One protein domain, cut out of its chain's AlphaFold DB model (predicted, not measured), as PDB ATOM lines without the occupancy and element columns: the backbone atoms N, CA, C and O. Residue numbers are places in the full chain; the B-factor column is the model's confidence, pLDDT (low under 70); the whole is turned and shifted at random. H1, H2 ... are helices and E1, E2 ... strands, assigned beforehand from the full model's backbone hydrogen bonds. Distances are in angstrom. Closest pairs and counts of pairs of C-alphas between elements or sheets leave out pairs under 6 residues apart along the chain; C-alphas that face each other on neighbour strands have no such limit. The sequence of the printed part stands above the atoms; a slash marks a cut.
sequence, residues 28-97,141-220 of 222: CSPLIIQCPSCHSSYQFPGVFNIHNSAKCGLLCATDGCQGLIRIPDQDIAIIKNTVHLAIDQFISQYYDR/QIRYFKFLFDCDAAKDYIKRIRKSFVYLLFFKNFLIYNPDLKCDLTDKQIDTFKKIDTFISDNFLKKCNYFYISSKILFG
ATOM      1  N   CYS A  28     185.792 155.306 162.822       93.00
ATOM      2  CA  CYS A  28     186.851 155.540 161.848       93.00
ATOM      3  C   CYS A  28     186.946 157.028 161.498       93.00
ATOM      4  O   CYS A  28     185.949 157.737 161.372       93.00
ATOM      5  N   SER A  29     188.173 157.498 161.306       93.94
ATOM      6  CA  SER A  29     188.446 158.859 160.859       93.94
ATOM      7  C   SER A  29     188.210 158.993 159.351       93.94
ATOM      8  O   SER A  29     188.588 158.090 158.596       93.94
ATOM      9  N   PRO A  30     187.627 160.108 158.879       92.94
ATOM     10  CA  PRO A  30     187.369 160.322 157.460       92.94
ATOM     11  C   PRO A  30     188.665 160.462 156.655       92.94
ATOM     12  O   PRO A  30     189.662 160.998 157.140       92.94
ATOM     13  N   LEU A  31     188.640 160.039 155.388       92.94
ATOM     14  CA  LEU A  31     189.734 160.313 154.457       92.94
ATOM     15  C   LEU A  31     189.639 161.765 153.978       92.94
ATOM     16  O   LEU A  31     188.635 162.153 153.381       92.94
ATOM     17  N   ILE A  32     190.685 162.557 154.205       92.31
ATOM     18  CA  ILE A  32     190.767 163.942 153.731       92.31
ATOM     19  C   ILE A  32     191.618 163.992 152.466       92.31
ATOM     20  O   ILE A  32     192.732 163.474 152.441       92.31
ATOM     21  N   ILE A  33     191.096 164.627 151.418       89.56
ATOM     22  CA  ILE A  33     191.792 164.813 150.142       89.56
ATOM     23  C   ILE A  33     191.916 166.305 149.859       89.56
ATOM     24  O   ILE A  33     190.972 167.067 150.064       89.56
ATOM     25  N   GLN A  34     193.081 166.711 149.360       88.44
ATOM     26  CA  GLN A  34     193.318 168.058 148.862       88.44
ATOM     27  C   GLN A  34     193.235 168.073 147.335       88.44
ATOM     28  O   GLN A  34     193.930 167.321 146.654       88.44
ATOM     29  N   CYS A  35     192.389 168.942 146.782       86.44
ATOM     30  CA  CYS A  35     192.282 169.097 145.335       86.44
ATOM     31  C   CYS A  35     193.546 169.768 144.760       86.44
ATOM     32  O   CYS A  35     193.896 170.857 145.213       86.44
ATOM     33  N   PRO A  36     194.186 169.219 143.712       83.19
ATOM     34  CA  PRO A  36     195.340 169.862 143.080       83.19
ATOM     35  C   PRO A  36     194.968 171.116 142.272       83.19
ATOM     36  O   PRO A  36     195.837 171.928 141.982       83.19
ATOM     37  N   SER A  37     193.696 171.285 141.891       83.81
ATOM     38  CA  SER A  37     193.234 172.432 141.094       83.81
ATOM     39  C   SER A  37     192.821 173.640 141.940       83.81
ATOM     40  O   SER A  37     193.165 174.762 141.589       83.81
ATOM     41  N   CYS A  38     192.068 173.436 143.029       86.25
ATOM     42  CA  CYS A  38     191.586 174.527 143.891       86.25
ATOM     43  C   CYS A  38     192.252 174.567 145.274       86.25
ATOM     44  O   CYS A  38     191.892 175.411 146.091       86.25
ATOM     45  N   HIS A  39     193.168 173.636 145.568       86.69
ATOM     46  CA  HIS A  39     193.884 173.491 146.845       86.69
ATOM     47  C   HIS A  39     193.010 173.324 148.094       86.69
ATOM     48  O   HIS A  39     193.540 173.264 149.202       86.69
ATOM     49  N   SER A  40     191.694 173.197 147.925       87.56
ATOM     50  CA  SER A  40     190.757 172.986 149.020       87.56
ATOM     51  C   SER A  40     190.840 171.546 149.511       87.56
ATOM     52  O   SER A  40     190.851 170.607 148.707       87.56
ATOM     53  N   SER A  41     190.876 171.385 150.831       89.38
ATOM     54  CA  SER A  41     190.795 170.087 151.496       89.38
ATOM     55  C   SER A  41     189.345 169.762 151.822       89.38
ATOM     56  O   SER A  41     188.613 170.611 152.327       89.38
ATOM     57  N   TYR A  42     188.928 168.533 151.546       87.00
ATOM     58  CA  TYR A  42     187.574 168.067 151.817       87.00
ATOM     59  C   TYR A  42     187.572 166.589 152.206       87.00
ATOM     60  O   TYR A  42     188.494 165.837 151.883       87.00
ATOM     61  N   GLN A  43     186.519 166.171 152.905       89.38
ATOM     62  CA  GLN A  43     186.288 164.763 153.203       89.38
ATOM     63  C   GLN A  43     185.889 164.025 151.927       89.38
ATOM     64  O   GLN A  43     184.944 164.416 151.241       89.38
ATOM     65  N   PHE A  44     186.593 162.937 151.628       88.88
ATOM     66  CA  PHE A  44     186.265 162.081 150.504       88.88
ATOM     67  C   PHE A  44     184.910 161.402 150.748       88.88
ATOM     68  O   PHE A  44     184.767 160.671 151.730       88.88
ATOM     69  N   PRO A  45     183.913 161.614 149.872       82.31
ATOM     70  CA  PRO A  45     182.564 161.095 150.083       82.31
ATOM     71  C   PRO A  45     182.420 159.604 149.727       82.31
ATOM     72  O   PRO A  45     181.338 159.047 149.868       82.31
ATOM     73  N   GLY A  46     183.486 158.960 149.241       87.44
ATOM     74  CA  GLY A  46     183.445 157.609 148.688       87.44
ATOM     75  C   GLY A  46     183.157 157.608 147.185       87.44
ATOM     76  O   GLY A  46     183.437 158.581 146.488       87.44
ATOM     77  N   VAL A  47     182.587 156.522 146.660       85.88
ATOM     78  CA  VAL A  47     182.315 156.380 145.216       85.88
ATOM     79  C   VAL A  47     181.290 157.397 144.704       85.88
ATOM     80  O   VAL A  47     181.420 157.898 143.583       85.88
ATOM     81  N   PHE A  48     180.302 157.752 145.527       81.31
ATOM     82  CA  PHE A  48     179.258 158.717 145.189       81.31
ATOM     83  C   PHE A  48     179.066 159.741 146.304       81.31
ATOM     84  O   PHE A  48     178.988 159.389 147.477       81.31
ATOM     85  N   ASN A  49     178.904 161.011 145.938       75.50
ATOM     86  CA  ASN A  49     178.569 162.066 146.890       75.50
ATOM     87  C   ASN A  49     177.054 162.160 147.110       75.50
ATOM     88  O   ASN A  49     176.375 162.951 146.453       75.50
ATOM     89  N   ILE A  50     176.529 161.354 148.032       66.25
ATOM     90  CA  ILE A  50     175.084 161.224 148.286       66.25
ATOM     91  C   ILE A  50     174.447 162.536 148.780       66.25
ATOM     92  O   ILE A  50     173.306 162.816 148.425       66.25
ATOM     93  N   HIS A  51     175.173 163.363 149.538       60.94
ATOM     94  CA  HIS A  51     174.603 164.542 150.206       60.94
ATOM     95  C   HIS A  51     174.475 165.785 149.318       60.94
ATOM     96  O   HIS A  51     173.565 166.580 149.533       60.94
ATOM     97  N   ASN A  52     175.361 165.968 148.333       58.47
ATOM     98  CA  ASN A  52     175.365 167.193 147.522       58.47
ATOM     99  C   ASN A  52     174.778 167.006 146.124       58.47
ATOM    100  O   ASN A  52     174.094 167.889 145.616       58.47
ATOM    101  N   SER A  53     175.120 165.915 145.433       60.97
ATOM    102  CA  SER A  53     174.852 165.855 143.989       60.97
ATOM    103  C   SER A  53     174.827 164.458 143.375       60.97
ATOM    104  O   SER A  53     174.809 164.379 142.155       60.97
ATOM    105  N   ALA A  54     174.911 163.383 144.169       60.97
ATOM    106  CA  ALA A  54     175.120 161.981 143.758       60.97
ATOM    107  C   ALA A  54     176.115 161.779 142.594       60.97
ATOM    108  O   ALA A  54     176.071 160.782 141.874       60.97
ATOM    109  N   LYS A  55     177.032 162.735 142.416       70.56
ATOM    110  CA  LYS A  55     178.098 162.700 141.423       70.56
ATOM    111  C   LYS A  55     179.196 161.756 141.896       70.56
ATOM    112  O   LYS A  55     179.342 161.503 143.093       70.56
ATOM    113  N   CYS A  56     179.982 161.270 140.938       77.12
ATOM    114  CA  CYS A  56     181.196 160.503 141.199       77.12
ATOM    115  C   CYS A  56     182.066 161.229 142.238       77.12
ATOM    116  O   CYS A  56     182.398 162.398 142.049       77.12
ATOM    117  N   GLY A  57     182.435 160.547 143.324       77.75
ATOM    118  CA  GLY A  57     183.206 161.143 144.418       77.75
ATOM    119  C   GLY A  57     184.659 161.464 144.064       77.75
ATOM    120  O   GLY A  57     185.338 162.155 144.814       77.75
ATOM    121  N   LEU A  58     185.112 161.044 142.878       79.19
ATOM    122  CA  LEU A  58     186.369 161.488 142.270       79.19
ATOM    123  C   LEU A  58     186.284 162.902 141.680       79.19
ATOM    124  O   LEU A  58     187.237 163.355 141.059       79.19
ATOM    125  N   LEU A  59     185.150 163.588 141.792       80.12
ATOM    126  CA  LEU A  59     185.038 165.005 141.471       80.12
ATOM    127  C   LEU A  59     185.247 165.817 142.746       80.12
ATOM    128  O   LEU A  59     184.813 165.419 143.827       80.12
ATOM    129  N   CYS A  60     185.909 166.966 142.622       81.69
ATOM    130  CA  CYS A  60     186.073 167.856 143.761       81.69
ATOM    131  C   CYS A  60     184.713 168.331 144.277       81.69
ATOM    132  O   CYS A  60     183.814 168.658 143.503       81.69
ATOM    133  N   ALA A  61     184.579 168.345 145.603       75.38
ATOM    134  CA  ALA A  61     183.365 168.764 146.288       75.38
ATOM    135  C   ALA A  61     183.201 170.295 146.360       75.38
ATOM    136  O   ALA A  61     182.139 170.763 146.755       75.38
ATOM    137  N   THR A  62     184.231 171.071 146.000       77.69
ATOM    138  CA  THR A  62     184.193 172.539 146.009       77.69
ATOM    139  C   THR A  62     183.357 173.073 144.848       77.69
ATOM    140  O   THR A  62     183.610 172.739 143.687       77.69
ATOM    141  N   ASP A  63     182.406 173.956 145.150       74.38
ATOM    142  CA  ASP A  63     181.554 174.591 144.146       74.38
ATOM    143  C   ASP A  63     182.382 175.338 143.092       74.38
ATOM    144  O   ASP A  63     183.313 176.083 143.395       74.38
ATOM    145  N   GLY A  64     182.064 175.099 141.818       73.00
ATOM    146  CA  GLY A  64     182.791 175.673 140.682       73.00
ATOM    147  C   GLY A  64     184.115 174.978 140.337       73.00
ATOM    148  O   GLY A  64     184.669 175.241 139.268       73.00
ATOM    149  N   CYS A  65     184.606 174.043 141.159       78.62
ATOM    150  CA  CYS A  65     185.793 173.258 140.833       78.62
ATOM    151  C   CYS A  65     185.422 172.013 140.016       78.62
ATOM    152  O   CYS A  65     184.807 171.071 140.503       78.62
ATOM    153  N   GLN A  66     185.847 171.973 138.754       68.06
ATOM    154  CA  GLN A  66     185.704 170.783 137.901       68.06
ATOM    155  C   GLN A  66     186.902 169.820 138.018       68.06
ATOM    156  O   GLN A  66     187.075 168.946 137.170       68.06
ATOM    157  N   GLY A  67     187.802 170.034 138.979       65.81
ATOM    158  CA  GLY A  67     189.100 169.364 139.030       65.81
ATOM    159  C   GLY A  67     189.224 168.382 140.184       65.81
ATOM    160  O   GLY A  67     189.174 168.791 141.330       65.81
ATOM    161  N   LEU A  68     189.447 167.110 139.866       63.16
ATOM    162  CA  LEU A  68     190.244 166.155 140.655       63.16
ATOM    163  C   LEU A  68     190.625 164.965 139.753       63.16
ATOM    164  O   LEU A  68     191.681 164.397 139.949       63.16
ATOM    165  N   ILE A  69     189.817 164.649 138.729       61.25
ATOM    166  CA  ILE A  69     190.207 163.786 137.602       61.25
ATOM    167  C   ILE A  69     190.028 164.546 136.291       61.25
ATOM    168  O   ILE A  69     188.940 164.586 135.720       61.25
ATOM    169  N   ARG A  70     191.108 165.165 135.816       62.34
ATOM    170  CA  ARG A  70     191.224 165.645 134.427       62.34
ATOM    171  C   ARG A  70     192.233 164.802 133.648       62.34
ATOM    172  O   ARG A  70     192.076 164.643 132.440       62.34
ATOM    173  N   ILE A  71     193.224 164.235 134.342       62.53
ATOM    174  CA  ILE A  71     194.315 163.434 133.788       62.53
ATOM    175  C   ILE A  71     194.402 162.144 134.624       62.53
ATOM    176  O   ILE A  71     195.056 162.136 135.667       62.53
ATOM    177  N   PRO A  72     193.746 161.048 134.186       65.69
ATOM    178  CA  PRO A  72     193.502 159.867 135.015       65.69
ATOM    179  C   PRO A  72     194.743 159.335 135.737       65.69
ATOM    180  O   PRO A  72     194.675 159.064 136.927       65.69
ATOM    181  N   ASP A  73     195.892 159.238 135.069       72.25
ATOM    182  CA  ASP A  73     197.062 158.577 135.658       72.25
ATOM    183  C   ASP A  73     197.767 159.409 136.742       72.25
ATOM    184  O   ASP A  73     198.169 158.865 137.773       72.25
ATOM    185  N   GLN A  74     197.891 160.728 136.548       76.75
ATOM    186  CA  GLN A  74     198.507 161.621 137.540       76.75
ATOM    187  C   GLN A  74     197.607 161.779 138.766       76.75
ATOM    188  O   GLN A  74     198.063 161.671 139.903       76.75
ATOM    189  N   ASP A  75     196.311 161.958 138.528       78.00
ATOM    190  CA  ASP A  75     195.320 162.149 139.580       78.00
ATOM    191  C   ASP A  75     195.162 160.876 140.439       78.00
ATOM    192  O   ASP A  75     195.094 160.946 141.669       78.00
ATOM    193  N   ILE A  76     195.225 159.686 139.822       84.12
ATOM    194  CA  ILE A  76     195.270 158.402 140.541       84.12
ATOM    195  C   ILE A  76     196.492 158.316 141.454       84.12
ATOM    196  O   ILE A  76     196.375 157.838 142.584       84.12
ATOM    197  N   ALA A  77     197.664 158.746 140.983       87.94
ATOM    198  CA  ALA A  77     198.879 158.722 141.789       87.94
ATOM    199  C   ALA A  77     198.753 159.636 143.018       87.94
ATOM    200  O   ALA A  77     199.143 159.231 144.114       87.94
ATOM    201  N   ILE A  78     198.141 160.814 142.867       87.81
ATOM    202  CA  ILE A  78     197.877 161.744 143.976       87.81
ATOM    203  C   ILE A  78     196.950 161.104 145.015       87.81
ATOM    204  O   ILE A  78     197.256 161.140 146.209       87.81
ATOM    205  N   ILE A  79     195.852 160.472 144.582       89.12
ATOM    206  CA  ILE A  79     194.913 159.812 145.501       89.12
ATOM    207  C   ILE A  79     195.597 158.639 146.209       89.12
ATOM    208  O   ILE A  79     195.509 158.529 147.429       89.12
ATOM    209  N   LYS A  80     196.336 157.796 145.476       91.94
ATOM    210  CA  LYS A  80     197.101 156.684 146.063       91.94
ATOM    211  C   LYS A  80     198.103 157.170 147.104       91.94
ATOM    212  O   LYS A  80     198.168 156.590 148.182       91.94
ATOM    213  N   ASN A  81     198.846 158.233 146.802       93.62
ATOM    214  CA  ASN A  81     199.805 158.816 147.733       93.62
ATOM    215  C   ASN A  81     199.107 159.384 148.977       93.62
ATOM    216  O   ASN A  81     199.529 159.119 150.095       93.62
ATOM    217  N   THR A  82     197.989 160.090 148.795       93.19
ATOM    218  CA  THR A  82     197.182 160.621 149.906       93.19
ATOM    219  C   THR A  82     196.697 159.504 150.829       93.19
ATOM    220  O   THR A  82     196.861 159.586 152.042       93.19
ATOM    221  N   VAL A  83     196.147 158.431 150.254       94.44
ATOM    222  CA  VAL A  83     195.692 157.259 151.010       94.44
ATOM    223  C   VAL A  83     196.860 156.581 151.726       94.44
ATOM    224  O   VAL A  83     196.726 156.231 152.894       94.44
ATOM    225  N   HIS A  84     198.004 156.422 151.058       94.94
ATOM    226  CA  HIS A  84     199.194 155.817 151.656       94.94
ATOM    227  C   HIS A  84     199.669 156.609 152.875       94.94
ATOM    228  O   HIS A  84     199.814 156.040 153.952       94.94
ATOM    229  N   LEU A  85     199.837 157.927 152.732       95.44
ATOM    230  CA  LEU A  85     200.253 158.807 153.823       95.44
ATOM    231  C   LEU A  85     199.249 158.796 154.981       95.44
ATOM    232  O   LEU A  85     199.654 158.769 156.140       95.44
ATOM    233  N   ALA A  86     197.947 158.779 154.684       95.88
ATOM    234  CA  ALA A  86     196.915 158.685 155.710       95.88
ATOM    235  C   ALA A  86     196.993 157.352 156.475       95.88
ATOM    236  O   ALA A  86     196.925 157.344 157.699       95.88
ATOM    237  N   ILE A  87     197.171 156.223 155.780       94.94
ATOM    238  CA  ILE A  87     197.313 154.911 156.428       94.94
ATOM    239  C   ILE A  87     198.591 154.853 157.270       94.94
ATOM    240  O   ILE A  87     198.534 154.390 158.408       94.94
ATOM    241  N   ASP A  88     199.713 155.356 156.757       94.88
ATOM    242  CA  ASP A  88     200.982 155.379 157.489       94.88
ATOM    243  C   ASP A  88     200.865 156.148 158.806       94.88
ATOM    244  O   ASP A  88     201.395 155.697 159.818       94.88
ATOM    245  N   GLN A  89     200.107 157.250 158.843       96.06
ATOM    246  CA  GLN A  89     199.834 157.975 160.088       96.06
ATOM    247  C   GLN A  89     199.126 157.094 161.126       96.06
ATOM    248  O   GLN A  89     199.525 157.081 162.292       96.06
ATOM    249  N   PHE A  90     198.118 156.316 160.720       95.56
ATOM    250  CA  PHE A  90     197.434 155.385 161.627       95.56
ATOM    251  C   PHE A  90     198.320 154.203 162.035       95.56
ATOM    252  O   PHE A  90     198.221 153.723 163.165       95.56
ATOM    253  N   ILE A  91     199.206 153.737 161.149       94.12
ATOM    254  CA  ILE A  91     200.200 152.709 161.478       94.12
ATOM    255  C   ILE A  91     201.183 153.248 162.522       94.12
ATOM    256  O   ILE A  91     201.414 152.586 163.535       94.12
ATOM    257  N   SER A  92     201.719 154.455 162.327       95.56
ATOM    258  CA  SER A  92     202.567 155.127 163.315       95.56
ATOM    259  C   SER A  92     201.837 155.285 164.645       95.56
ATOM    260  O   SER A  92     202.371 154.873 165.668       95.56
ATOM    261  N   GLN A  93     200.582 155.747 164.640       95.19
ATOM    262  CA  GLN A  93     199.758 155.852 165.850       95.19
ATOM    263  C   GLN A  93     199.593 154.507 166.573       95.19
ATOM    264  O   GLN A  93     199.625 154.457 167.802       95.19
ATOM    265  N   TYR A  94     199.435 153.408 165.833       94.19
ATOM    266  CA  TYR A  94     199.382 152.070 166.416       94.19
ATOM    267  C   TYR A  94     200.710 151.661 167.048       94.19
ATOM    268  O   TYR A  94     200.715 151.157 168.167       94.19
ATOM    269  N   TYR A  95     201.848 151.881 166.394       93.00
ATOM    270  CA  TYR A  95     203.148 151.567 166.997       93.00
ATOM    271  C   TYR A  95     203.520 152.510 168.149       93.00
ATOM    272  O   TYR A  95     204.234 152.096 169.062       93.00
ATOM    273  N   ASP A  96     202.973 153.725 168.156       94.12
ATOM    274  CA  ASP A  96     203.132 154.716 169.219       94.12
ATOM    275  C   ASP A  96     202.067 154.651 170.318       94.12
ATOM    276  O   ASP A  96     202.049 155.503 171.211       94.12
ATOM    277  N   ARG A  97     201.202 153.634 170.289       94.31
ATOM    278  CA  ARG A  97     200.136 153.462 171.276       94.31
ATOM    279  C   ARG A  97     200.674 153.331 172.701       94.31
ATOM    280  O   ARG A  97     201.744 152.776 172.954       94.31
ATOM    281  N   GLN A 141     189.981 150.964 160.382       93.69
ATOM    282  CA  GLN A 141     190.352 152.180 159.654       93.69
ATOM    283  C   GLN A 141     190.810 151.887 158.214       93.69
ATOM    284  O   GLN A 141     190.370 152.546 157.270       93.69
ATOM    285  N   ILE A 142     191.656 150.870 158.009       92.62
ATOM    286  CA  ILE A 142     192.120 150.490 156.661       92.62
ATOM    287  C   ILE A 142     190.964 149.892 155.840       92.62
ATOM    288  O   ILE A 142     190.823 150.185 154.651       92.62
ATOM    289  N   ARG A 143     190.099 149.080 156.465       90.69
ATOM    290  CA  ARG A 143     188.887 148.540 155.821       90.69
ATOM    291  C   ARG A 143     187.903 149.638 155.435       90.69
ATOM    292  O   ARG A 143     187.345 149.569 154.346       90.69
ATOM    293  N   TYR A 144     187.738 150.651 156.279       92.06
ATOM    294  CA  TYR A 144     186.940 151.831 155.977       92.06
ATOM    295  C   TYR A 144     187.482 152.551 154.740       92.06
ATOM    296  O   TYR A 144     186.735 152.803 153.799       92.06
ATOM    297  N   PHE A 145     188.794 152.798 154.672       93.50
ATOM    298  CA  PHE A 145     189.395 153.402 153.482       93.50
ATOM    299  C   PHE A 145     189.207 152.554 152.229       93.50
ATOM    300  O   PHE A 145     188.890 153.115 151.188       93.50
ATOM    301  N   LYS A 146     189.327 151.224 152.316       91.81
ATOM    302  CA  LYS A 146     188.998 150.323 151.201       91.81
ATOM    303  C   LYS A 146     187.533 150.477 150.770       91.81
ATOM    304  O   LYS A 146     187.261 150.667 149.589       91.81
ATOM    305  N   PHE A 147     186.608 150.456 151.730       89.88
ATOM    306  CA  PHE A 147     185.168 150.578 151.494       89.88
ATOM    307  C   PHE A 147     184.794 151.868 150.746       89.88
ATOM    308  O   PHE A 147     183.923 151.839 149.881       89.88
ATOM    309  N   LEU A 148     185.494 152.982 150.990       90.12
ATOM    310  CA  LEU A 148     185.267 154.239 150.263       90.12
ATOM    311  C   LEU A 148     185.478 154.123 148.740       90.12
ATOM    312  O   LEU A 148     184.917 154.929 147.995       90.12
ATOM    313  N   PHE A 149     186.260 153.151 148.264       90.31
ATOM    314  CA  PHE A 149     186.525 152.926 146.837       90.31
ATOM    315  C   PHE A 149     185.796 151.696 146.267       90.31
ATOM    316  O   PHE A 149     185.994 151.362 145.099       90.31
ATOM    317  N   ASP A 150     184.939 151.035 147.050       88.56
ATOM    318  CA  ASP A 150     184.191 149.859 146.607       88.56
ATOM    319  C   ASP A 150     182.967 150.263 145.768       88.56
ATOM    320  O   ASP A 150     181.932 150.712 146.274       88.56
ATOM    321  N   CYS A 151     183.084 150.099 144.448       84.88
ATOM    322  CA  CYS A 151     182.010 150.414 143.509       84.88
ATOM    323  C   CYS A 151     180.766 149.543 143.683       84.88
ATOM    324  O   CYS A 151     179.663 150.022 143.409       84.88
ATOM    325  N   ASP A 152     180.925 148.277 144.057       83.31
ATOM    326  CA  ASP A 152     179.810 147.337 144.123       83.31
ATOM    327  C   ASP A 152     179.003 147.594 145.396       83.31
ATOM    328  O   ASP A 152     177.786 147.794 145.325       83.31
ATOM    329  N   ALA A 153     179.694 147.768 146.527       81.38
ATOM    330  CA  ALA A 153     179.066 148.175 147.778       81.38
ATOM    331  C   ALA A 153     178.348 149.529 147.649       81.38
ATOM    332  O   ALA A 153     177.214 149.682 148.109       81.38
ATOM    333  N   ALA A 154     178.957 150.503 146.965       80.50
ATOM    334  CA  ALA A 154     178.349 151.815 146.771       80.50
ATOM    335  C   ALA A 154     177.109 151.778 145.859       80.50
ATOM    336  O   ALA A 154     176.117 152.461 146.125       80.50
ATOM    337  N   LYS A 155     177.123 150.963 144.794       78.38
ATOM    338  CA  LYS A 155     175.940 150.752 143.941       78.38
ATOM    339  C   LYS A 155     174.803 150.111 144.721       78.38
ATOM    340  O   LYS A 155     173.655 150.526 144.573       78.38
ATOM    341  N   ASP A 156     175.108 149.115 145.543       78.50
ATOM    342  CA  ASP A 156     174.100 148.435 146.348       78.50
ATOM    343  C   ASP A 156     173.535 149.347 147.439       78.50
ATOM    344  O   ASP A 156     172.320 149.367 147.634       78.50
ATOM    345  N   TYR A 157     174.367 150.188 148.058       75.44
ATOM    346  CA  TYR A 157     173.925 151.242 148.973       75.44
ATOM    347  C   TYR A 157     172.932 152.203 148.299       75.44
ATOM    348  O   TYR A 157     171.842 152.443 148.815       75.44
ATOM    349  N   ILE A 158     173.238 152.682 147.090       72.25
ATOM    350  CA  ILE A 158     172.348 153.578 146.334       72.25
ATOM    351  C   ILE A 158     171.044 152.896 145.917       72.25
ATOM    352  O   ILE A 158     169.976 153.505 146.015       72.25
ATOM    353  N   LYS A 159     171.095 151.642 145.446       73.44
ATOM    354  CA  LYS A 159     169.880 150.867 145.131       73.44
ATOM    355  C   LYS A 159     168.975 150.754 146.362       73.44
ATOM    356  O   LYS A 159     167.758 150.868 146.227       73.44
ATOM    357  N   ARG A 160     169.560 150.560 147.550       67.00
ATOM    358  CA  ARG A 160     168.827 150.472 148.821       67.00
ATOM    359  C   ARG A 160     168.229 151.813 149.230       67.00
ATOM    360  O   ARG A 160     167.028 151.858 149.469       67.00
ATOM    361  N   ILE A 161     168.997 152.907 149.196       66.38
ATOM    362  CA  ILE A 161     168.458 154.257 149.445       66.38
ATOM    363  C   ILE A 161     167.287 154.549 148.512       66.38
ATOM    364  O   ILE A 161     166.256 155.028 148.969       66.38
ATOM    365  N   ARG A 162     167.399 154.221 147.218       64.50
ATOM    366  CA  ARG A 162     166.293 154.387 146.264       64.50
ATOM    367  C   ARG A 162     165.040 153.621 146.682       64.50
ATOM    368  O   ARG A 162     163.958 154.200 146.643       64.50
ATOM    369  N   LYS A 163     165.173 152.359 147.099       61.56
ATOM    370  CA  LYS A 163     164.045 151.548 147.589       61.56
ATOM    371  C   LYS A 163     163.433 152.122 148.875       61.56
ATOM    372  O   LYS A 163     162.217 152.277 148.943       61.56
ATOM    373  N   SER A 164     164.250 152.498 149.861       56.06
ATOM    374  CA  SER A 164     163.774 153.090 151.122       56.06
ATOM    375  C   SER A 164     163.160 154.483 150.934       56.06
ATOM    376  O   SER A 164     162.206 154.830 151.624       56.06
ATOM    377  N   PHE A 165     163.643 155.275 149.973       54.66
ATOM    378  CA  PHE A 165     163.092 156.597 149.653       54.66
ATOM    379  C   PHE A 165     161.700 156.509 149.011       54.66
ATOM    380  O   PHE A 165     160.841 157.335 149.309       54.66
ATOM    381  N   VAL A 166     161.429 155.472 148.203       50.56
ATOM    382  CA  VAL A 166     160.068 155.173 147.710       50.56
ATOM    383  C   VAL A 166     159.105 154.895 148.876       50.56
ATOM    384  O   VAL A 166     157.954 155.321 148.825       50.56
ATOM    385  N   TYR A 167     159.588 154.273 149.956       44.12
ATOM    386  CA  TYR A 167     158.821 154.051 151.189       44.12
ATOM    387  C   TYR A 167     158.628 155.334 152.026       44.12
ATOM    388  O   TYR A 167     157.544 155.573 152.554       44.12
ATOM    389  N   LEU A 168     159.651 156.191 152.129       42.94
ATOM    390  CA  LEU A 168     159.610 157.441 152.907       42.94
ATOM    391  C   LEU A 168     158.826 158.575 152.228       42.94
ATOM    392  O   LEU A 168     158.230 159.395 152.919       42.94
ATOM    393  N   LEU A 169     158.740 158.612 150.894       46.53
ATOM    394  CA  LEU A 169     157.875 159.562 150.175       46.53
ATOM    395  C   LEU A 169     156.377 159.392 150.515       46.53
ATOM    396  O   LEU A 169     155.599 160.321 150.300       46.53
ATOM    397  N   PHE A 170     155.980 158.254 151.098       44.06
ATOM    398  CA  PHE A 170     154.633 158.018 151.631       44.06
ATOM    399  C   PHE A 170     154.379 158.702 152.991       44.06
ATOM    400  O   PHE A 170     153.233 158.995 153.329       44.06
ATOM    401  N   PHE A 171     155.430 159.023 153.755       40.81
ATOM    402  CA  PHE A 171     155.357 159.633 155.085       40.81
ATOM    403  C   PHE A 171     156.224 160.903 155.122       40.81
ATOM    404  O   PHE A 171     157.409 160.868 155.433       40.81
ATOM    405  N   LYS A 172     155.627 162.047 154.763       45.38
ATOM    406  CA  LYS A 172     156.256 163.384 154.691       45.38
ATOM    407  C   LYS A 172     157.321 163.666 155.777       45.38
ATOM    408  O   LYS A 172     156.955 163.957 156.912       45.38
ATOM    409  N   ASN A 173     158.602 163.727 155.396       35.78
ATOM    410  CA  ASN A 173     159.483 164.906 155.527       35.78
ATOM    411  C   ASN A 173     160.939 164.621 155.081       35.78
ATOM    412  O   ASN A 173     161.603 163.730 155.591       35.78
ATOM    413  N   PHE A 174     161.383 165.442 154.126       43.00
ATOM    414  CA  PHE A 174     162.727 165.903 153.734       43.00
ATOM    415  C   PHE A 174     164.011 165.143 154.153       43.00
ATOM    416  O   PHE A 174     164.415 165.200 155.306       43.00
ATOM    417  N   LEU A 175     164.767 164.667 153.148       38.91
ATOM    418  CA  LEU A 175     166.180 165.015 152.902       38.91
ATOM    419  C   LEU A 175     166.445 164.962 151.383       38.91
ATOM    420  O   LEU A 175     165.791 164.221 150.651       38.91
ATOM    421  N   ILE A 176     167.367 165.807 150.919       45.78
ATOM    422  CA  ILE A 176     167.684 166.113 149.517       45.78
ATOM    423  C   ILE A 176     168.261 164.870 148.817       45.78
ATOM    424  O   ILE A 176     169.469 164.684 148.746       45.78
ATOM    425  N   TYR A 177     167.401 164.002 148.291       44.50
ATOM    426  CA  TYR A 177     167.791 162.957 147.350       44.50
ATOM    427  C   TYR A 177     166.845 163.011 146.151       44.50
ATOM    428  O   TYR A 177     165.649 162.767 146.278       44.50
ATOM    429  N   ASN A 178     167.377 163.387 144.986       48.25
ATOM    430  CA  ASN A 178     166.618 163.407 143.737       48.25
ATOM    431  C   ASN A 178     166.561 161.972 143.172       48.25
ATOM    432  O   ASN A 178     167.602 161.448 142.765       48.25
ATOM    433  N   PRO A 179     165.383 161.323 143.119       46.44
ATOM    434  CA  PRO A 179     165.248 159.925 142.691       46.44
ATOM    435  C   PRO A 179     165.664 159.687 141.226       46.44
ATOM    436  O   PRO A 179     166.084 158.577 140.885       46.44
ATOM    437  N   ASP A 180     165.660 160.738 140.401       45.78
ATOM    438  CA  ASP A 180     166.025 160.712 138.978       45.78
ATOM    439  C   ASP A 180     167.532 160.861 138.702       45.78
ATOM    440  O   ASP A 180     167.960 160.850 137.545       45.78
ATOM    441  N   LEU A 181     168.380 161.006 139.730       51.38
ATOM    442  CA  LEU A 181     169.808 161.224 139.497       51.38
ATOM    443  C   LEU A 181     170.499 159.953 138.992       51.38
ATOM    444  O   LEU A 181     170.706 159.010 139.754       51.38
ATOM    445  N   LYS A 182     170.889 159.914 137.716       54.25
ATOM    446  CA  LYS A 182     171.721 158.835 137.164       54.25
ATOM    447  C   LYS A 182     173.010 158.689 137.975       54.25
ATOM    448  O   LYS A 182     173.928 159.496 137.849       54.25
ATOM    449  N   CYS A 183     173.086 157.641 138.791       59.50
ATOM    450  CA  CYS A 183     174.299 157.230 139.498       59.50
ATOM    451  C   CYS A 183     175.161 156.376 138.560       59.50
ATOM    452  O   CYS A 183     175.534 155.250 138.887       59.50
ATOM    453  N   ASP A 184     175.415 156.904 137.365       66.31
ATOM    454  CA  ASP A 184     176.133 156.199 136.314       66.31
ATOM    455  C   ASP A 184     177.615 156.570 136.408       66.31
ATOM    456  O   ASP A 184     178.012 157.722 136.222       66.31
ATOM    457  N   LEU A 185     178.440 155.578 136.732       74.50
ATOM    458  CA  LEU A 185     179.892 155.665 136.618       74.50
ATOM    459  C   LEU A 185     180.290 155.229 135.210       74.50
ATOM    460  O   LEU A 185     179.811 154.212 134.715       74.50
ATOM    461  N   THR A 186     181.210 155.958 134.585       80.50
ATOM    462  CA  THR A 186     181.854 155.487 133.348       80.50
ATOM    463  C   THR A 186     182.795 154.319 133.638       80.50
ATOM    464  O   THR A 186     183.392 154.254 134.715       80.50
ATOM    465  N   ASP A 187     183.014 153.431 132.663       80.75
ATOM    466  CA  ASP A 187     183.922 152.280 132.819       80.75
ATOM    467  C   ASP A 187     185.330 152.697 133.266       80.75
ATOM    468  O   ASP A 187     185.949 152.038 134.100       80.75
ATOM    469  N   LYS A 188     185.809 153.854 132.790       80.44
ATOM    470  CA  LYS A 188     187.092 154.442 133.205       80.44
ATOM    471  C   LYS A 188     187.118 154.827 134.687       80.44
ATOM    472  O   LYS A 188     188.137 154.647 135.350       80.44
ATOM    473  N   GLN A 189     186.016 155.359 135.219       81.44
ATOM    474  CA  GLN A 189     185.905 155.684 136.644       81.44
ATOM    475  C   GLN A 189     185.859 154.407 137.482       81.44
ATOM    476  O   GLN A 189     186.558 154.324 138.485       81.44
ATOM    477  N   ILE A 190     185.107 153.395 137.042       84.50
ATOM    478  CA  ILE A 190     185.049 152.092 137.719       84.50
ATOM    479  C   ILE A 190     186.442 151.455 137.773       84.50
ATOM    480  O   ILE A 190     186.866 151.005 138.833       84.50
ATOM    481  N   ASP A 191     187.171 151.451 136.657       86.31
ATOM    482  CA  ASP A 191     188.551 150.962 136.606       86.31
ATOM    483  C   ASP A 191     189.477 151.753 137.546       86.31
ATOM    484  O   ASP A 191     190.293 151.177 138.263       86.31
ATOM    485  N   THR A 192     189.298 153.073 137.622       86.12
ATOM    486  CA  THR A 192     190.053 153.942 138.536       86.12
ATOM    487  C   THR A 192     189.830 153.569 140.003       86.12
ATOM    488  O   THR A 192     190.795 153.371 140.744       86.12
ATOM    489  N   PHE A 193     188.572 153.415 140.419       88.88
ATOM    490  CA  PHE A 193     188.223 152.966 141.767       88.88
ATOM    491  C   PHE A 193     188.811 151.586 142.071       88.88
ATOM    492  O   PHE A 193     189.484 151.419 143.087       88.88
ATOM    493  N   LYS A 194     188.670 150.629 141.144       89.38
ATOM    494  CA  LYS A 194     189.242 149.279 141.277       89.38
ATOM    495  C   LYS A 194     190.764 149.296 141.414       89.38
ATOM    496  O   LYS A 194     191.319 148.546 142.209       89.38
ATOM    497  N   LYS A 195     191.465 150.166 140.685       90.06
ATOM    498  CA  LYS A 195     192.923 150.330 140.809       90.06
ATOM    499  C   LYS A 195     193.343 150.831 142.190       90.06
ATOM    500  O   LYS A 195     194.422 150.460 142.655       90.06
ATOM    501  N   ILE A 196     192.544 151.690 142.824       90.25
ATOM    502  CA  ILE A 196     192.812 152.196 144.178       90.25
ATOM    503  C   ILE A 196     192.443 151.132 145.222       90.25
ATOM    504  O   ILE A 196     193.235 150.870 146.126       90.25
ATOM    505  N   ASP A 197     191.311 150.451 145.053       91.62
ATOM    506  CA  ASP A 197     190.875 149.348 145.915       91.62
ATOM    507  C   ASP A 197     191.901 148.197 145.963       91.62
ATOM    508  O   ASP A 197     192.328 147.757 147.041       91.62
ATOM    509  N   THR A 198     192.370 147.754 144.793       91.62
ATOM    510  CA  THR A 198     193.422 146.734 144.674       91.62
ATOM    511  C   THR A 198     194.725 147.219 145.302       91.62
ATOM    512  O   THR A 198     195.370 146.471 146.033       91.62
ATOM    513  N   PHE A 199     195.086 148.493 145.107       93.19
ATOM    514  CA  PHE A 199     196.274 149.081 145.727       93.19
ATOM    515  C   PHE A 199     196.225 149.013 147.261       93.19
ATOM    516  O   PHE A 199     197.209 148.584 147.865       93.19
ATOM    517  N   ILE A 200     195.097 149.371 147.889       91.31
ATOM    518  CA  ILE A 200     194.932 149.290 149.352       91.31
ATOM    519  C   ILE A 200     195.030 147.832 149.822       91.31
ATOM    520  O   ILE A 200     195.695 147.518 150.814       91.31
ATOM    521  N   SER A 201     194.390 146.930 149.079       89.50
ATOM    522  CA  SER A 201     194.353 145.504 149.399       89.50
ATOM    523  C   SER A 201     195.743 144.874 149.372       89.50
ATOM    524  O   SER A 201     196.126 144.182 150.314       89.50
ATOM    525  N   ASP A 202     196.510 145.146 148.319       89.69
ATOM    526  CA  ASP A 202     197.820 144.540 148.100       89.69
ATOM    527  C   ASP A 202     198.905 145.130 149.002       89.69
ATOM    528  O   ASP A 202     199.762 144.398 149.499       89.69
ATOM    529  N   ASN A 203     198.867 146.442 149.251       90.19
ATOM    530  CA  ASN A 203     199.932 147.112 149.994       90.19
ATOM    531  C   ASN A 203     199.764 147.049 151.508       90.19
ATOM    532  O   ASN A 203     200.781 147.064 152.205       90.19
ATOM    533  N   PHE A 204     198.528 146.964 152.005       88.75
ATOM    534  CA  PHE A 204     198.242 147.032 153.438       88.75
ATOM    535  C   PHE A 204     197.546 145.764 153.932       88.75
ATOM    536  O   PHE A 204     198.122 145.013 154.714       88.75
ATOM    537  N   LEU A 205     196.346 145.464 153.430       85.06
ATOM    538  CA  LEU A 205     195.503 144.403 153.995       85.06
ATOM    539  C   LEU A 205     196.119 143.001 153.867       85.06
ATOM    540  O   LEU A 205     196.123 142.253 154.844       85.06
ATOM    541  N   LYS A 206     196.700 142.655 152.710       83.38
ATOM    542  CA  LYS A 206     197.400 141.370 152.523       83.38
ATOM    543  C   LYS A 206     198.624 141.222 153.430       83.38
ATOM    544  O   LYS A 206     198.940 140.107 153.824       83.38
ATOM    545  N   LYS A 207     199.292 142.324 153.795       78.19
ATOM    546  CA  LYS A 207     200.446 142.297 154.710       78.19
ATOM    547  C   LYS A 207     200.040 142.118 156.169       78.19
ATOM    548  O   LYS A 207     200.839 141.633 156.961       78.19
ATOM    549  N   CYS A 208     198.814 142.491 156.536       71.81
ATOM    550  CA  CYS A 208     198.375 142.458 157.926       71.81
ATOM    551  C   CYS A 208     198.239 141.039 158.511       71.81
ATOM    552  O   CYS A 208     198.036 140.953 159.714       71.81
ATOM    553  N   ASN A 209     198.313 139.945 157.732       60.47
ATOM    554  CA  ASN A 209     198.136 138.536 158.167       60.47
ATOM    555  C   ASN A 209     196.865 138.216 158.996       60.47
ATOM    556  O   ASN A 209     196.606 137.060 159.309       60.47
ATOM    557  N   TYR A 210     196.026 139.208 159.296       58.81
ATOM    558  CA  TYR A 210     194.701 139.088 159.907       58.81
ATOM    559  C   TYR A 210     193.613 138.714 158.891       58.81
ATOM    560  O   TYR A 210     192.438 138.589 159.240       58.81
ATOM    561  N   PHE A 211     193.983 138.557 157.620       53.12
ATOM    562  CA  PHE A 211     193.084 138.055 156.597       53.12
ATOM    563  C   PHE A 211     193.104 136.538 156.638       53.12
ATOM    564  O   PHE A 211     194.070 135.918 156.210       53.12
ATOM    565  N   TYR A 212     191.987 135.978 157.101       52.34
ATOM    566  CA  TYR A 212     191.671 134.556 157.052       52.34
ATOM    567  C   TYR A 212     192.281 133.738 158.197       52.34
ATOM    568  O   TYR A 212     193.351 133.142 158.082       52.34
ATOM    569  N   ILE A 213     191.536 133.616 159.303       56.28
ATOM    570  CA  ILE A 213     191.727 132.449 160.164       56.28
ATOM    571  C   ILE A 213     191.191 131.264 159.364       56.28
ATOM    572  O   ILE A 213     189.984 131.139 159.162       56.28
ATOM    573  N   SER A 214     192.090 130.434 158.842       54.66
ATOM    574  CA  SER A 214     191.681 129.259 158.084       54.66
ATOM    575  C   SER A 214     190.790 128.382 158.957       54.66
ATOM    576  O   SER A 214     191.177 128.013 160.067       54.66
ATOM    577  N   SER A 215     189.620 128.004 158.445       61.97
ATOM    578  CA  SER A 215     188.758 127.017 159.099       61.97
ATOM    579  C   SER A 215     189.522 125.720 159.385       61.97
ATOM    580  O   SER A 215     189.271 125.079 160.397       61.97
ATOM    581  N   LYS A 216     190.535 125.389 158.574       69.88
ATOM    582  CA  LYS A 216     191.439 124.258 158.822       69.88
ATOM    583  C   LYS A 216     192.273 124.414 160.098       69.88
ATOM    584  O   LYS A 216     192.533 123.422 160.762       69.88
ATOM    585  N   ILE A 217     192.675 125.639 160.448       67.62
ATOM    586  CA  ILE A 217     193.420 125.936 161.685       67.62
ATOM    587  C   ILE A 217     192.491 125.848 162.903       67.62
ATOM    588  O   ILE A 217     192.908 125.368 163.951       67.62
ATOM    589  N   LEU A 218     191.235 126.285 162.769       68.75
ATOM    590  CA  LEU A 218     190.265 126.299 163.873       68.75
ATOM    591  C   LEU A 218     189.624 124.938 164.139       68.75
ATOM    592  O   LEU A 218     189.444 124.553 165.289       68.75
ATOM    593  N   PHE A 219     189.254 124.233 163.075       82.06
ATOM    594  CA  PHE A 219     188.464 123.007 163.152       82.06
ATOM    595  C   PHE A 219     189.284 121.752 162.860       82.06
ATOM    596  O   PHE A 219     188.723 120.663 162.876       82.06
ATOM    597  N   GLY A 220     190.592 121.894 162.603       61.44
ATOM    598  CA  GLY A 220     191.515 120.768 162.477       61.44
ATOM    599  C   GLY A 220     191.024 119.705 161.499       61.44
ATOM    600  O   GLY A 220     190.947 118.536 161.855       61.44
TER     601      GLY A 220
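What this domain is: This is residues 28 to 97 and 141 to 220 of the 222 residues of the protein "zf-DNA_Pol domain-containing protein" of Reticulomyxa filosa (UniProt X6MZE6). Three helices, H1, H2 and H4, stand roughly side by side as a small core, with the hairpin of E1 and E2 next to H1. H3 runs outward from the first half of H4 as an arm, a long link folds back from its far end to H4, and residues 206 to 220, with H6, stick out as a tail. The 150 printed residues hold two strands and then six helices in the order E1 E2 H1 H2 H3 H4 H5 H6; the sheet is E1 - E2, antiparallel, and the class is mostly helix. The whole is only just loose, close to compact, with a radius of gyration of the C-alphas of 17.9 A and spans of 53 by 44 by 33 A.

How they stand to each other: E1, residues 32 to 34, and E2, residues 41 to 43, form an antiparallel hairpin at 148 degrees, with N 33 and O 42 within hydrogen-bond range at 2.9 A. H1, residues 72 to 95, comes closest to E1 at the C-alphas of Thr 82 and Ile 33, 6.8 A apart. H4, residues 187 to 203, is the hub. With residues 72 to 80 alone H1 touches H4, closest at the C-alphas of Lys 80 and Ile 196, 6.5 A, a shallow tilt of 29 degrees, the same way. H2, residues 141 to 147, touches H4, closest at the C-alphas of Lys 146 and Asp 197, 5.7 A, a shallow tilt of 27 degrees, opposite ways. H1 and H2 are close but not clearly touching, closest at the C-alphas of Ile 87 and Ile 142, 6.8 A. H3, residues 151 to 168, only just touches H4, with 3 pairs of C-alphas within 8 A, closest Cys 151 and Ile 190 at 6.8 A, a steep tilt of 63 degrees. H5, residues 205 to 208, meets H4 only through their link. H6, residues 215 to 219, is apart from H4 and H5. Each O i to N i+4 pair is within hydrogen-bond range in H1, H2, H3, H4 and H6; H5 is too short for one.

Where its parts are: E1 begins at C-alpha 32 (190.767, 163.942, 153.731) and is 6.9 A long; E2 is 7.2 A. H1 is 34.4 A, H2 9.8 A, H3 25.3 A, H4 24.0 A and H5 5.2 A. H6, 5.7 A, ends at C-alpha 219 (188.464, 123.007, 163.152).

The domain as a whole: The C-alphas of Gly 64 and Gly 220 are farthest apart, 59.7 A. Residues 98 to 140 are not printed; C-alphas 97 and 141 are 15.2 A apart across the cut. The links E2 to H1 and H3 to H4 are long. Mean pLDDT of the printed part is 76.6, with 48 residues under 70, among them 160 to 184.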